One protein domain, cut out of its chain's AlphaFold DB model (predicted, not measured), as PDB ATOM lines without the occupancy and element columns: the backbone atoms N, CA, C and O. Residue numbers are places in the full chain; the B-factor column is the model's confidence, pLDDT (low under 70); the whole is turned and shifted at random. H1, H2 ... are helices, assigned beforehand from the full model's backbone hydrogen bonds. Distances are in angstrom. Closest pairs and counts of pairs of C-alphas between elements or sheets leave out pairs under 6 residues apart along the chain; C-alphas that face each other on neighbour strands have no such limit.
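What this domain is: This is residues 2 to 111 of the 443 residues of the protein "Autophagy-related protein 29" of Talaromyces stipitatus (strain ATCC 10500 / CBS 375.48 / QM 6759 / NRRL 1006) (UniProt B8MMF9). A long arm, residues 2 to 33, runs out and folds back, then leads into a loose frame of helices: H1 and H3 come close at one end, and H4 begins beside residues 74 to 78 of H3 with its residues 86 to 89, passes H1 about perpendicular with residues 93 to 96, and sticks out with residues 98 to 111. Small H2 sits by the far end of H3. The printed part has 110 residues, with four named helices, H1 to H4, and no named strand, all helix. It is loose, with a radius of gyration of the C-alphas of 18.2 A and spans of 43 by 42 by 41 A.

How they stand to each other: H1, residues 34 to 45, touches H4, residues 86 to 111, about perpendicular at 77 degrees; the closest C-alphas, Leu 40 and Ala 93, are 7.3 A apart. H2, residues 57 to 60, and H3, residues 64 to 82, only just touch, only at the corner, with 3 pairs of C-alphas within 8 A; the closest, Met 58 and Lys 67, are 7.0 A apart. H3 touches H4 about perpendicular at 85 degrees; the closest C-alphas, Asn 75 and Leu 86, are 6.4 A apart. Every O i to N i+4 pair is within hydrogen-bond range in H1 and H4, 14 of 15 in H3.

Where its parts are: H1 begins at C-alpha 34 (-16.396, -3.729, 80.252); H4, 37.7 A long, ends at C-alpha 111 (-13.959, -18.444, 105.562).

The domain as a whole: The printed part has no cut. The link from H1 to H2 is long. Residues 2 to 7, 45 to 82 and 111 have pLDDT under 70.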
ATOM      1  N   THR A   2      -2.919  -6.647  61.741       44.03
ATOM      2  CA  THR A   2      -3.762  -6.027  62.777       44.03
ATOM      3  C   THR A   2      -4.931  -6.966  63.092       44.03
ATOM      4  O   THR A   2      -5.438  -7.592  62.156       44.03
ATOM      5  N   PRO A   3      -5.364  -7.106  64.357       54.41
ATOM      6  CA  PRO A   3      -6.592  -7.832  64.659       54.41
ATOM      7  C   PRO A   3      -7.783  -7.104  64.024       54.41
ATOM      8  O   PRO A   3      -7.851  -5.873  64.044       54.41
ATOM      9  N   THR A   4      -8.709  -7.863  63.444       47.66
ATOM     10  CA  THR A   4      -9.998  -7.335  62.988       47.66
ATOM     11  C   THR A   4     -10.758  -6.799  64.206       47.66
ATOM     12  O   THR A   4     -10.767  -7.490  65.226       47.66
ATOM     13  N   PRO A   5     -11.385  -5.610  64.155       59.25
ATOM     14  CA  PRO A   5     -12.239  -5.170  65.252       59.25
ATOM     15  C   PRO A   5     -13.414  -6.144  65.417       59.25
ATOM     16  O   PRO A   5     -14.116  -6.440  64.448       59.25
ATOM     17  N   GLU A   6     -13.611  -6.633  66.642       59.47
ATOM     18  CA  GLU A   6     -14.818  -7.366  67.033       59.47
ATOM     19  C   GLU A   6     -16.063  -6.506  66.730       59.47
ATOM     20  O   GLU A   6     -16.032  -5.293  66.965       59.47
ATOM     21  N   PRO A   7     -17.157  -7.084  66.202       61.78
ATOM     22  CA  PRO A   7     -18.357  -6.318  65.885       61.78
ATOM     23  C   PRO A   7     -18.994  -5.773  67.169       61.78
ATOM     24  O   PRO A   7     -19.322  -6.532  68.080       61.78
ATOM     25  N   GLU A   8     -19.204  -4.457  67.242       72.19
ATOM     26  CA  GLU A   8     -19.774  -3.811  68.428       72.19
ATOM     27  C   GLU A   8     -21.261  -4.184  68.591       72.19
ATOM     28  O   GLU A   8     -22.150  -3.622  67.944       72.19
ATOM     29  N   VAL A   9     -21.537  -5.177  69.443       80.69
ATOM     30  CA  VAL A   9     -22.888  -5.723  69.638       80.69
ATOM     31  C   VAL A   9     -23.745  -4.759  70.455       80.69
ATOM     32  O   VAL A   9     -23.628  -4.665  71.675       80.69
ATOM     33  N   HIS A  10     -24.652  -4.069  69.767       83.12
ATOM     34  CA  HIS A  10     -25.613  -3.156  70.373       83.12
ATOM     35  C   HIS A  10     -26.868  -3.908  70.847       83.12
ATOM     36  O   HIS A  10     -27.515  -4.608  70.067       83.12
ATOM     37  N   TYR A  11     -27.244  -3.724  72.116       86.62
ATOM     38  CA  TYR A  11     -28.455  -4.301  72.710       86.62
ATOM     39  C   TYR A  11     -29.502  -3.212  72.979       86.62
ATOM     40  O   TYR A  11     -29.196  -2.183  73.576       86.62
ATOM     41  N   THR A  12     -30.758  -3.453  72.592       88.44
ATOM     42  CA  THR A  12     -31.893  -2.560  72.882       88.44
ATOM     43  C   THR A  12     -32.857  -3.242  73.848       88.44
ATOM     44  O   THR A  12     -33.359  -4.329  73.566       88.44
ATOM     45  N   VAL A  13     -33.127  -2.607  74.992       90.19
ATOM     46  CA  VAL A  13     -33.997  -3.150  76.047       90.19
ATOM     47  C   VAL A  13     -35.352  -2.445  76.025       90.19
ATOM     48  O   VAL A  13     -35.435  -1.242  76.254       90.19
ATOM     49  N   PHE A  14     -36.425  -3.200  75.788       90.44
ATOM     50  CA  PHE A  14     -37.795  -2.681  75.785       90.44
ATOM     51  C   PHE A  14     -38.479  -2.929  77.135       90.44
ATOM     52  O   PHE A  14     -38.960  -4.031  77.407       90.44
ATOM     53  N   VAL A  15     -38.556  -1.896  77.976       90.75
ATOM     54  CA  VAL A  15     -39.309  -1.947  79.238       90.75
ATOM     55  C   VAL A  15     -40.803  -1.783  78.945       90.75
ATOM     56  O   VAL A  15     -41.220  -0.813  78.314       90.75
ATOM     57  N   ARG A  16     -41.628  -2.734  79.397       92.75
ATOM     58  CA  ARG A  16     -43.091  -2.702  79.230       92.75
ATOM     59  C   ARG A  16     -43.763  -2.448  80.574       92.75
ATOM     60  O   ARG A  16     -43.620  -3.254  81.488       92.75
ATOM     61  N   LEU A  17     -44.512  -1.353  80.669       90.69
ATOM     62  CA  LEU A  17     -45.248  -0.955  81.871       90.69
ATOM     63  C   LEU A  17     -46.748  -1.283  81.716       90.69
ATOM     64  O   LEU A  17     -47.273  -1.172  80.607       90.69
ATOM     65  N   PRO A  18     -47.458  -1.681  82.791       93.44
ATOM     66  CA  PRO A  18     -48.893  -1.987  82.751       93.44
ATOM     67  C   PRO A  18     -49.795  -0.739  82.863       93.44
ATOM     68  O   PRO A  18     -51.000  -0.866  83.061       93.44
ATOM     69  N   PHE A  19     -49.221   0.462  82.758       91.12
ATOM     70  CA  PHE A  19     -49.883   1.762  82.886       91.12
ATOM     71  C   PHE A  19     -49.383   2.722  81.786       91.12
ATOM     72  O   PHE A  19     -48.307   2.487  81.226       91.12
ATOM     73  N   PRO A  20     -50.139   3.781  81.426       88.19
ATOM     74  CA  PRO A  20     -49.709   4.738  80.408       88.19
ATOM     75  C   PRO A  20     -48.413   5.453  80.811       88.19
ATOM     76  O   PRO A  20     -48.245   5.863  81.954       88.19
ATOM     77  N   ARG A  21     -47.516   5.634  79.835       84.94
ATOM     78  CA  ARG A  21     -46.157   6.180  79.999       84.94
ATOM     79  C   ARG A  21     -46.088   7.604  80.578       84.94
ATOM     80  O   ARG A  21     -45.054   7.973  81.125       84.94
ATOM     81  N   GLY A  22     -47.155   8.391  80.442       88.44
ATOM     82  CA  GLY A  22     -47.153   9.805  80.817       88.44
ATOM     83  C   GLY A  22     -46.159  10.620  79.983       88.44
ATOM     84  O   GLY A  22     -45.989  10.378  78.790       88.44
ATOM     85  N   ASP A  23     -45.506  11.569  80.639       89.38
ATOM     86  CA  ASP A  23     -44.496  12.497  80.125       89.38
ATOM     87  C   ASP A  23     -43.052  11.955  80.194       89.38
ATOM     88  O   ASP A  23     -42.111  12.658  79.830       89.38
ATOM     89  N   PHE A  24     -42.856  10.698  80.609       87.25
ATOM     90  CA  PHE A  24     -41.529  10.082  80.715       87.25
ATOM     91  C   PHE A  24     -40.785  10.070  79.366       87.25
ATOM     92  O   PHE A  24     -41.221   9.439  78.397       87.25
ATOM     93  N   ILE A  25     -39.625  10.726  79.311       86.75
ATOM     94  CA  ILE A  25     -38.697  10.711  78.171       86.75
ATOM     95  C   ILE A  25     -37.697   9.566  78.377       86.75
ATOM     96  O   ILE A  25     -37.188   9.385  79.481       86.75
ATOM     97  N   ASP A  26     -37.412   8.787  77.328       85.12
ATOM     98  CA  ASP A  26     -36.438   7.694  77.436       85.12
ATOM     99  C   ASP A  26     -35.025   8.265  77.654       85.12
ATOM    100  O   ASP A  26     -34.666   9.258  77.010       85.12
ATOM    101  N   PRO A  27     -34.200   7.667  78.533       82.81
ATOM    102  CA  PRO A  27     -32.836   8.131  78.748       82.81
ATOM    103  C   PRO A  27     -31.993   7.983  77.468       82.81
ATOM    104  O   PRO A  27     -32.213   7.048  76.691       82.81
ATOM    105  N   PRO A  28     -31.004   8.869  77.240       80.88
ATOM    106  CA  PRO A  28     -30.139   8.787  76.067       80.88
ATOM    107  C   PRO A  28     -29.353   7.461  76.047       80.88
ATOM    108  O   PRO A  28     -28.972   6.960  77.110       80.88
ATOM    109  N   PRO A  29     -29.087   6.885  74.860       78.75
ATOM    110  CA  PRO A  29     -28.416   5.596  74.741       78.75
ATOM    111  C   PRO A  29     -26.975   5.667  75.266       78.75
ATOM    112  O   PRO A  29     -26.137   6.391  74.734       78.75
ATOM    113  N   ALA A  30     -26.686   4.882  76.303       80.56
ATOM    114  CA  ALA A  30     -25.368   4.795  76.921       80.56
ATOM    115  C   ALA A  30     -24.516   3.693  76.267       80.56
ATOM    116  O   ALA A  30     -24.841   2.510  76.373       80.56
ATOM    117  N   ASN A  31     -23.382   4.054  75.661       81.12
ATOM    118  CA  ASN A  31     -22.353   3.079  75.287       81.12
ATOM    119  C   ASN A  31     -21.532   2.723  76.542       81.12
ATOM    120  O   ASN A  31     -20.537   3.386  76.852       81.12
ATOM    121  N   TRP A  32     -21.974   1.703  77.286       84.44
ATOM    122  CA  TRP A  32     -21.241   1.148  78.427       84.44
ATOM    123  C   TRP A  32     -20.605  -0.196  78.074       84.44
ATOM    124  O   TRP A  32     -21.272  -1.106  77.590       84.44
ATOM    125  N   ASN A  33     -19.307  -0.317  78.337       82.88
ATOM    126  CA  ASN A  33     -18.479  -1.448  77.928       82.88
ATOM    127  C   ASN A  33     -17.598  -1.905  79.100       82.88
ATOM    128  O   ASN A  33     -17.239  -1.099  79.954       82.88
ATOM    129  N   LEU A  34     -17.180  -3.175  79.131       82.19
ATOM    130  CA  LEU A  34     -16.396  -3.729  80.252       82.19
ATOM    131  C   LEU A  34     -15.023  -3.041  80.436       82.19
ATOM    132  O   LEU A  34     -14.470  -3.033  81.533       82.19
ATOM    133  N   VAL A  35     -14.496  -2.406  79.384       83.25
ATOM    134  CA  VAL A  35     -13.316  -1.524  79.462       83.25
ATOM    135  C   VAL A  35     -13.628  -0.240  80.245       83.25
ATOM    136  O   VAL A  35     -12.848   0.137  81.114       83.25
ATOM    137  N   LYS A  36     -14.791   0.387  80.004       83.00
ATOM    138  CA  LYS A  36     -15.270   1.553  80.767       83.00
ATOM    139  C   LYS A  36     -15.582   1.185  82.220       83.00
ATOM    140  O   LYS A  36     -15.196   1.914  83.122       83.00
ATOM    141  N   ASP A  37     -16.179   0.015  82.452       84.00
ATOM    142  CA  ASP A  37     -16.435  -0.529  83.796       84.00
ATOM    143  C   ASP A  37     -15.142  -0.649  84.625       84.00
ATOM    144  O   ASP A  37     -15.092  -0.237  85.783       84.00
ATOM    145  N   ARG A  38     -14.055  -1.127  83.998       81.25
ATOM    146  CA  ARG A  38     -12.718  -1.165  84.612       81.25
ATOM    147  C   ARG A  38     -12.100   0.218  84.790       81.25
ATOM    148  O   ARG A  38     -11.573   0.476  85.860       81.25
ATOM    149  N   ALA A  39     -12.163   1.100  83.792       81.88
ATOM    150  CA  ALA A  39     -11.606   2.452  83.902       81.88
ATOM    151  C   ALA A  39     -12.281   3.259  85.027       81.88
ATOM    152  O   ALA A  39     -11.598   3.891  85.829       81.88
ATOM    153  N   LEU A  40     -13.609   3.155  85.151       82.00
ATOM    154  CA  LEU A  40     -14.358   3.705  86.278       82.00
ATOM    155  C   LEU A  40     -13.895   3.077  87.601       82.00
ATOM    156  O   LEU A  40     -13.634   3.804  88.554       82.00
ATOM    157  N   TRP A  41     -13.740   1.750  87.666       83.88
ATOM    158  CA  TRP A  41     -13.241   1.093  88.877       83.88
ATOM    159  C   TRP A  41     -11.818   1.523  89.269       83.88
ATOM    160  O   TRP A  41     -11.564   1.731  90.452       83.88
ATOM    161  N   GLU A  42     -10.895   1.713  88.323       80.56
ATOM    162  CA  GLU A  42      -9.545   2.226  88.610       80.56
ATOM    163  C   GLU A  42      -9.594   3.641  89.207       80.56
ATOM    164  O   GLU A  42      -8.857   3.931  90.146       80.56
ATOM    165  N   ILE A  43     -10.485   4.513  88.724       76.75
ATOM    166  CA  ILE A  43     -10.692   5.859  89.288       76.75
ATOM    167  C   ILE A  43     -11.314   5.776  90.695       76.75
ATOM    168  O   ILE A  43     -10.871   6.467  91.608       76.75
ATOM    169  N   LEU A  44     -12.308   4.904  90.892       72.88
ATOM    170  CA  LEU A  44     -13.033   4.726  92.160       72.88
ATOM    171  C   LEU A  44     -12.242   3.986  93.250       72.88
ATOM    172  O   LEU A  44     -12.571   4.106  94.432       72.88
ATOM    173  N   SER A  45     -11.249   3.182  92.868       69.81
ATOM    174  CA  SER A  45     -10.440   2.375  93.790       69.81
ATOM    175  C   SER A  45      -9.043   2.935  94.043       69.81
ATOM    176  O   SER A  45      -8.384   2.492  94.984       69.81
ATOM    177  N   GLN A  46      -8.604   3.942  93.280       68.44
ATOM    178  CA  GLN A  46      -7.431   4.743  93.619       68.44
ATOM    179  C   GLN A  46      -7.695   5.545  94.906       68.44
ATOM    180  O   GLN A  46      -8.520   6.460  94.894       68.44
ATOM    181  N   PRO A  47      -6.978   5.282  96.018       53.16
ATOM    182  CA  PRO A  47      -7.114   6.095  97.216       53.16
ATOM    183  C   PRO A  47      -6.429   7.445  96.976       53.16
ATOM    184  O   PRO A  47      -5.205   7.569  97.108       53.16
ATOM    185  N   SER A  48      -7.208   8.465  96.604       48.34
ATOM    186  CA  SER A  48      -6.711   9.835  96.459       48.34
ATOM    187  C   SER A  48      -6.064  10.279  97.771       48.34
ATOM    188  O   SER A  48      -6.712  10.293  98.816       48.34
ATOM    189  N   LYS A  49      -4.760  10.575  97.733       43.53
ATOM    190  CA  LYS A  49      -3.899  10.671  98.926       43.53
ATOM    191  C   LYS A  49      -4.371  11.747  99.917       43.53
ATOM    192  O   LYS A  49      -3.965  12.898  99.805       43.53
ATOM    193  N   GLY A  50      -5.146  11.340 100.920       44.97
ATOM    194  CA  GLY A  50      -5.550  12.173 102.059       44.97
ATOM    195  C   GLY A  50      -7.051  12.439 102.169       44.97
ATOM    196  O   GLY A  50      -7.511  12.715 103.272       44.97
ATOM    197  N   ASN A  51      -7.815  12.283 101.085       48.03
ATOM    198  CA  ASN A  51      -9.267  12.436 101.122       48.03
ATOM    199  C   ASN A  51      -9.928  11.059 101.145       48.03
ATOM    200  O   ASN A  51      -9.944  10.354 100.135       48.03
ATOM    201  N   ASP A  52     -10.496  10.712 102.299       44.50
ATOM    202  CA  ASP A  52     -11.614   9.776 102.344       44.50
ATOM    203  C   ASP A  52     -12.752  10.357 101.491       44.50
ATOM    204  O   ASP A  52     -12.986  11.573 101.504       44.50
ATOM    205  N   ILE A  53     -13.427   9.521 100.703       54.66
ATOM    206  CA  ILE A  53     -14.461   9.980  99.763       54.66
ATOM    207  C   ILE A  53     -15.774  10.080 100.542       54.66
ATOM    208  O   ILE A  53     -16.720   9.327 100.319       54.66
ATOM    209  N   ASP A  54     -15.811  11.008 101.500       51.28
ATOM    210  CA  ASP A  54     -16.968  11.284 102.351       51.28
ATOM    211  C   ASP A  54     -18.022  12.075 101.560       51.28
ATOM    212  O   ASP A  54     -18.232  13.284 101.707       51.28
ATOM    213  N   TRP A  55     -18.689  11.340 100.670       54.44
ATOM    214  CA  TRP A  55     -19.801  11.803  99.848       54.44
ATOM    215  C   TRP A  55     -20.894  12.464 100.690       54.44
ATOM    216  O   TRP A  55     -21.545  13.385 100.203       54.44
ATOM    217  N   LYS A  56     -21.082  12.055 101.954       43.00
ATOM    218  CA  LYS A  56     -22.074  12.660 102.844       43.00
ATOM    219  C   LYS A  56     -21.628  14.043 103.327       43.00
ATOM    220  O   LYS A  56     -22.421  14.981 103.248       43.00
ATOM    221  N   ALA A  57     -20.379  14.202 103.766       45.81
ATOM    222  CA  ALA A  57     -19.845  15.507 104.172       45.81
ATOM    223  C   ALA A  57     -19.902  16.551 103.039       45.81
ATOM    224  O   ALA A  57     -20.133  17.733 103.304       45.81
ATOM    225  N   MET A  58     -19.774  16.123 101.777       47.94
ATOM    226  CA  MET A  58     -19.897  16.990 100.593       47.94
ATOM    227  C   MET A  58     -21.340  17.373 100.204       47.94
ATOM    228  O   MET A  58     -21.522  18.278  99.390       47.94
ATOM    229  N   TYR A  59     -22.371  16.736 100.777       48.59
ATOM    230  CA  TYR A  59     -23.764  17.190 100.636       48.59
ATOM    231  C   TYR A  59     -24.199  18.143 101.761       48.59
ATOM    232  O   TYR A  59     -25.008  19.032 101.498       48.59
ATOM    233  N   ASP A  60     -23.660  17.984 102.978       50.81
ATOM    234  CA  ASP A  60     -23.972  18.825 104.150       50.81
ATOM    235  C   ASP A  60     -23.138  20.128 104.227       50.81
ATOM    236  O   ASP A  60     -23.464  21.022 105.010       50.81
ATOM    237  N   THR A  61     -22.066  20.277 103.439       47.53
ATOM    238  CA  THR A  61     -21.242  21.501 103.440       47.53
ATOM    239  C   THR A  61     -21.859  22.613 102.573       47.53
ATOM    240  O   THR A  61     -22.081  22.411 101.380       47.53
ATOM    241  N   PRO A  62     -22.101  23.826 103.120       51.78
ATOM    242  CA  PRO A  62     -22.732  24.925 102.381       51.78
ATOM    243  C   PRO A  62     -21.775  25.690 101.447       51.78
ATOM    244  O   PRO A  62     -22.198  26.652 100.805       51.78
ATOM    245  N   ASP A  63     -20.499  25.299 101.360       52.97
ATOM    246  CA  ASP A  63     -19.532  25.932 100.461       52.97
ATOM    247  C   ASP A  63     -19.734  25.442  99.018       52.97
ATOM    248  O   ASP A  63     -19.211  24.412  98.576       52.97
ATOM    249  N   ALA A  64     -20.540  26.203  98.277       56.84
ATOM    250  CA  ALA A  64     -20.961  25.870  96.925       56.84
ATOM    251  C   ALA A  64     -19.793  25.669  95.940       56.84
ATOM    252  O   ALA A  64     -19.967  24.946  94.957       56.84
ATOM    253  N   ASN A  65     -18.611  26.250  96.191       58.59
ATOM    254  CA  ASN A  65     -17.457  26.147  95.293       58.59
ATOM    255  C   ASN A  65     -17.026  24.694  95.064       58.59
ATOM    256  O   ASN A  65     -16.864  24.275  93.920       58.59
ATOM    257  N   TYR A  66     -16.899  23.896  96.127       56.97
ATOM    258  CA  TYR A  66     -16.457  22.501  96.011       56.97
ATOM    259  C   TYR A  66     -17.512  21.614  95.352       56.97
ATOM    260  O   TYR A  66     -17.174  20.750  94.541       56.97
ATOM    261  N   LYS A  67     -18.796  21.880  95.615       56.22
ATOM    262  CA  LYS A  67     -19.914  21.198  94.954       56.22
ATOM    263  C   LYS A  67     -19.937  21.483  93.452       56.22
ATOM    264  O   LYS A  67     -20.071  20.548  92.667       56.22
ATOM    265  N   TYR A  68     -19.754  22.739  93.039       60.81
ATOM    266  CA  TYR A  68     -19.632  23.077  91.620       60.81
ATOM    267  C   TYR A  68     -18.356  22.508  91.003       60.81
ATOM    268  O   TYR A  68     -18.436  21.949  89.915       60.81
ATOM    269  N   MET A  69     -17.208  22.557  91.688       61.25
ATOM    270  CA  MET A  69     -15.966  21.980  91.168       61.25
ATOM    271  C   MET A  69     -16.084  20.463  90.965       61.25
ATOM    272  O   MET A  69     -15.663  19.973  89.924       61.25
ATOM    273  N   MET A  70     -16.703  19.725  91.893       59.16
ATOM    274  CA  MET A  70     -16.913  18.279  91.748       59.16
ATOM    275  C   MET A  70     -17.959  17.942  90.675       59.16
ATOM    276  O   MET A  70     -17.769  17.007  89.905       59.16
ATOM    277  N   ILE A  71     -19.046  18.713  90.566       58.88
ATOM    278  CA  ILE A  71     -20.007  18.547  89.465       58.88
ATOM    279  C   ILE A  71     -19.335  18.856  88.119       58.88
ATOM    280  O   ILE A  71     -19.605  18.163  87.141       58.88
ATOM    281  N   LEU A  72     -18.434  19.838  88.050       60.28
ATOM    282  CA  LEU A  72     -17.666  20.150  86.844       60.28
ATOM    283  C   LEU A  72     -16.642  19.058  86.509       60.28
ATOM    284  O   LEU A  72     -16.617  18.625  85.363       60.28
ATOM    285  N   THR A  73     -15.851  18.558  87.464       59.31
ATOM    286  CA  THR A  73     -14.875  17.490  87.183       59.31
ATOM    287  C   THR A  73     -15.548  16.166  86.848       59.31
ATOM    288  O   THR A  73     -15.117  15.512  85.902       59.31
ATOM    289  N   ILE A  74     -16.632  15.775  87.530       62.09
ATOM    290  CA  ILE A  74     -17.352  14.545  87.174       62.09
ATOM    291  C   ILE A  74     -18.077  14.713  85.832       62.09
ATOM    292  O   ILE A  74     -18.064  13.768  85.050       62.09
ATOM    293  N   ASN A  75     -18.644  15.880  85.493       59.34
ATOM    294  CA  ASN A  75     -19.183  16.106  84.142       59.34
ATOM    295  C   ASN A  75     -18.087  16.095  83.064       59.34
ATOM    296  O   ASN A  75     -18.330  15.562  81.988       59.34
ATOM    297  N   LEU A  76     -16.893  16.626  83.347       60.31
ATOM    298  CA  LEU A  76     -15.748  16.599  82.430       60.31
ATOM    299  C   LEU A  76     -15.287  15.155  82.174       60.31
ATOM    300  O   LEU A  76     -15.266  14.718  81.032       60.31
ATOM    301  N   ILE A  77     -15.073  14.363  83.231       61.44
ATOM    302  CA  ILE A  77     -14.770  12.920  83.143       61.44
ATOM    303  C   ILE A  77     -15.910  12.157  82.433       61.44
ATOM    304  O   ILE A  77     -15.670  11.268  81.614       61.44
ATOM    305  N   SER A  78     -17.170  12.522  82.694       60.50
ATOM    306  CA  SER A  78     -18.341  11.924  82.029       60.50
ATOM    307  C   SER A  78     -18.411  12.245  80.533       60.50
ATOM    308  O   SER A  78     -18.958  11.440  79.781       60.50
ATOM    309  N   ALA A  79     -17.877  13.391  80.101       55.94
ATOM    310  CA  ALA A  79     -17.864  13.835  78.710       55.94
ATOM    311  C   ALA A  79     -16.641  13.318  77.935       55.94
ATOM    312  O   ALA A  79     -16.810  12.814  76.828       55.94
ATOM    313  N   ASP A  80     -15.444  13.394  78.517       58.97
ATOM    314  CA  ASP A  80     -14.193  13.056  77.832       58.97
ATOM    315  C   ASP A  80     -13.963  11.533  77.774       58.97
ATOM    316  O   ASP A  80     -13.776  10.979  76.690       58.97
ATOM    317  N   ASP A  81     -14.048  10.826  78.909       64.81
ATOM    318  CA  ASP A  81     -13.733   9.388  78.981       64.81
ATOM    319  C   ASP A  81     -14.945   8.491  78.671       64.81
ATOM    320  O   ASP A  81     -14.849   7.478  77.965       64.81
ATOM    321  N   PHE A  82     -16.113   8.826  79.232       69.75
ATOM    322  CA  PHE A  82     -17.226   7.874  79.317       69.75
ATOM    323  C   PHE A  82     -18.360   8.118  78.319       69.75
ATOM    324  O   PHE A  82     -18.942   7.141  77.843       69.75
ATOM    325  N   ASN A  83     -18.646   9.369  77.953       70.50
ATOM    326  CA  ASN A  83     -19.802   9.774  77.139       70.50
ATOM    327  C   ASN A  83     -21.139   9.213  77.675       70.50
ATOM    328  O   ASN A  83     -21.915   8.597  76.942       70.50
ATOM    329  N   VAL A  84     -21.405   9.397  78.976       77.81
ATOM    330  CA  VAL A  84     -22.676   9.005  79.620       77.81
ATOM    331  C   VAL A  84     -23.147  10.077  80.608       77.81
ATOM    332  O   VAL A  84     -22.387  10.952  81.006       77.81
ATOM    333  N   THR A  85     -24.417  10.035  81.009       78.19
ATOM    334  CA  THR A  85     -24.993  10.991  81.960       78.19
ATOM    335  C   THR A  85     -24.459  10.785  83.385       78.19
ATOM    336  O   THR A  85     -24.348   9.659  83.871       78.19
ATOM    337  N   LEU A  86     -24.213  11.893  84.094       79.12
ATOM    338  CA  LEU A  86     -23.835  11.928  85.515       79.12
ATOM    339  C   LEU A  86     -24.638  10.960  86.425       79.12
ATOM    340  O   LEU A  86     -24.005  10.200  87.158       79.12
ATOM    341  N   PRO A  87     -25.992  10.921  86.401       78.12
ATOM    342  CA  PRO A  87     -26.755   9.982  87.231       78.12
ATOM    343  C   PRO A  87     -26.492   8.506  86.898       78.12
ATOM    344  O   PRO A  87     -26.445   7.693  87.818       78.12
ATOM    345  N   PHE A  88     -26.271   8.152  85.626       84.12
ATOM    346  CA  PHE A  88     -25.900   6.784  85.247       84.12
ATOM    347  C   PHE A  88     -24.506   6.428  85.773       84.12
ATOM    348  O   PHE A  88     -24.324   5.353  86.342       84.12
ATOM    349  N   LEU A  89     -23.529   7.333  85.634       84.06
ATOM    350  CA  LEU A  89     -22.161   7.089  86.102       84.06
ATOM    351  C   LEU A  89     -22.122   6.888  87.628       84.06
ATOM    352  O   LEU A  89     -21.477   5.959  88.114       84.06
ATOM    353  N   LEU A  90     -22.878   7.699  88.377       83.88
ATOM    354  CA  LEU A  90     -23.030   7.561  89.828       83.88
ATOM    355  C   LEU A  90     -23.739   6.252  90.221       83.88
ATOM    356  O   LEU A  90     -23.320   5.587  91.169       83.88
ATOM    357  N   GLN A  91     -24.778   5.848  89.483       86.38
ATOM    358  CA  GLN A  91     -25.470   4.574  89.696       86.38
ATOM    359  C   GLN A  91     -24.541   3.373  89.454       86.38
ATOM    360  O   GLN A  91     -24.524   2.439  90.259       86.38
ATOM    361  N   GLN A  92     -23.736   3.408  88.389       86.50
ATOM    362  CA  GLN A  92     -22.771   2.353  88.078       86.50
ATOM    363  C   GLN A  92     -21.641   2.292  89.116       86.50
ATOM    364  O   GLN A  92     -21.264   1.201  89.544       86.50
ATOM    365  N   ALA A  93     -21.154   3.443  89.590       83.12
ATOM    366  CA  ALA A  93     -20.183   3.521  90.680       83.12
ATOM    367  C   ALA A  93     -20.712   2.873  91.972       83.12
ATOM    368  O   ALA A  93     -20.047   2.018  92.558       83.12
ATOM    369  N   ALA A  94     -21.936   3.216  92.385       83.56
ATOM    370  CA  ALA A  94     -22.578   2.632  93.563       83.56
ATOM    371  C   ALA A  94     -22.770   1.107  93.432       83.56
ATOM    372  O   ALA A  94     -22.508   0.365  94.382       83.56
ATOM    373  N   TRP A  95     -23.164   0.628  92.246       88.00
ATOM    374  CA  TRP A  95     -23.295  -0.805  91.961       88.00
ATOM    375  C   TRP A  95     -21.952  -1.548  92.032       88.00
ATOM    376  O   TRP A  95     -21.884  -2.646  92.589       88.00
ATOM    377  N   LEU A  96     -20.866  -0.948  91.531       84.81
ATOM    378  CA  LEU A  96     -19.519  -1.515  91.637       84.81
ATOM    379  C   LEU A  96     -19.047  -1.613  93.095       84.81
ATOM    380  O   LEU A  96     -18.520  -2.657  93.483       84.81
ATOM    381  N   TYR A  97     -19.284  -0.591  93.924       82.62
ATOM    382  CA  TYR A  97     -18.942  -0.653  95.349       82.62
ATOM    383  C   TYR A  97     -19.729  -1.738  96.098       82.62
ATOM    384  O   TYR A  97     -19.111  -2.524  96.820       82.62
ATOM    385  N   ASP A  98     -21.052  -1.852  95.921       86.06
ATOM    386  CA  ASP A  98     -21.807  -2.915  96.606       86.06
ATOM    387  C   ASP A  98     -21.436  -4.315  96.096       86.06
ATOM    388  O   ASP A  98     -21.327  -5.243  96.896       86.06
ATOM    389  N   ARG A  99     -21.127  -4.480  94.803       85.88
ATOM    390  CA  ARG A  99     -20.584  -5.740  94.267       85.88
ATOM    391  C   ARG A  99     -19.299  -6.154  94.991       85.88
ATOM    392  O   ARG A  99     -19.159  -7.324  95.344       85.88
ATOM    393  N   GLN A 100     -18.380  -5.220  95.224       81.88
ATOM    394  CA  GLN A 100     -17.102  -5.484  95.897       81.88
ATOM    395  C   GLN A 100     -17.296  -5.752  97.398       81.88
ATOM    396  O   GLN A 100     -16.795  -6.750  97.919       81.88
ATOM    397  N   LEU A 101     -18.111  -4.944  98.084       80.06
ATOM    398  CA  LEU A 101     -18.492  -5.182  99.483       80.06
ATOM    399  C   LEU A 101     -19.198  -6.532  99.653       80.06
ATOM    400  O   LEU A 101     -18.923  -7.256 100.606       80.06
ATOM    401  N   SER A 102     -20.060  -6.918  98.716       83.12
ATOM    402  CA  SER A 102     -20.747  -8.210  98.717       83.12
ATOM    403  C   SER A 102     -19.812  -9.386  98.424       83.12
ATOM    404  O   SER A 102     -19.996 -10.449  99.016       83.12
ATOM    405  N   GLN A 103     -18.754  -9.205  97.625       81.00
ATOM    406  CA  GLN A 103     -17.682 -10.201  97.506       81.00
ATOM    407  C   GLN A 103     -16.892 -10.354  98.814       81.00
ATOM    408  O   GLN A 103     -16.661 -11.485  99.239       81.00
ATOM    409  N   VAL A 104     -16.554  -9.258  99.503       80.88
ATOM    410  CA  VAL A 104     -15.890  -9.308 100.821       80.88
ATOM    411  C   VAL A 104     -16.787  -9.980 101.867       80.88
ATOM    412  O   VAL A 104     -16.343 -10.914 102.535       80.88
ATOM    413  N   ARG A 105     -18.071  -9.601 101.962       80.75
ATOM    414  CA  ARG A 105     -19.070 -10.259 102.832       80.75
ATOM    415  C   ARG A 105     -19.157 -11.762 102.540       80.75
ATOM    416  O   ARG A 105     -19.111 -12.570 103.466       80.75
ATOM    417  N   ALA A 106     -19.234 -12.150 101.265       77.44
ATOM    418  CA  ALA A 106     -19.285 -13.551 100.857       77.44
ATOM    419  C   ALA A 106     -17.998 -14.316 101.210       77.44
ATOM    420  O   ALA A 106     -18.083 -15.456 101.660       77.44
ATOM    421  N   GLN A 107     -16.819 -13.703 101.069       76.56
ATOM    422  CA  GLN A 107     -15.546 -14.298 101.492       76.56
ATOM    423  C   GLN A 107     -15.465 -14.454 103.016       76.56
ATOM    424  O   GLN A 107     -15.089 -15.523 103.485       76.56
ATOM    425  N   MET A 108     -15.888 -13.454 103.796       76.50
ATOM    426  CA  MET A 108     -15.938 -13.542 105.263       76.50
ATOM    427  C   MET A 108     -16.865 -14.671 105.734       76.50
ATOM    428  O   MET A 108     -16.462 -15.488 106.561       76.50
ATOM    429  N   LEU A 109     -18.066 -14.782 105.156       73.69
ATOM    430  CA  LEU A 109     -18.991 -15.891 105.426       73.69
ATOM    431  C   LEU A 109     -18.405 -17.244 104.990       73.69
ATOM    432  O   LEU A 109     -18.528 -18.235 105.709       73.69
ATOM    433  N   LYS A 110     -17.725 -17.298 103.837       73.62
ATOM    434  CA  LYS A 110     -17.102 -18.522 103.313       73.62
ATOM    435  C   LYS A 110     -15.970 -19.025 104.212       73.62
ATOM    436  O   LYS A 110     -15.930 -20.220 104.485       73.62
ATOM    437  N   VAL A 111     -15.097 -18.130 104.678       59.62
ATOM    438  CA  VAL A 111     -13.959 -18.444 105.562       59.62
ATOM    439  C   VAL A 111     -14.436 -18.778 106.980       59.62
ATOM    440  O   VAL A 111     -13.967 -19.752 107.570       59.62
TER     441      VAL A 111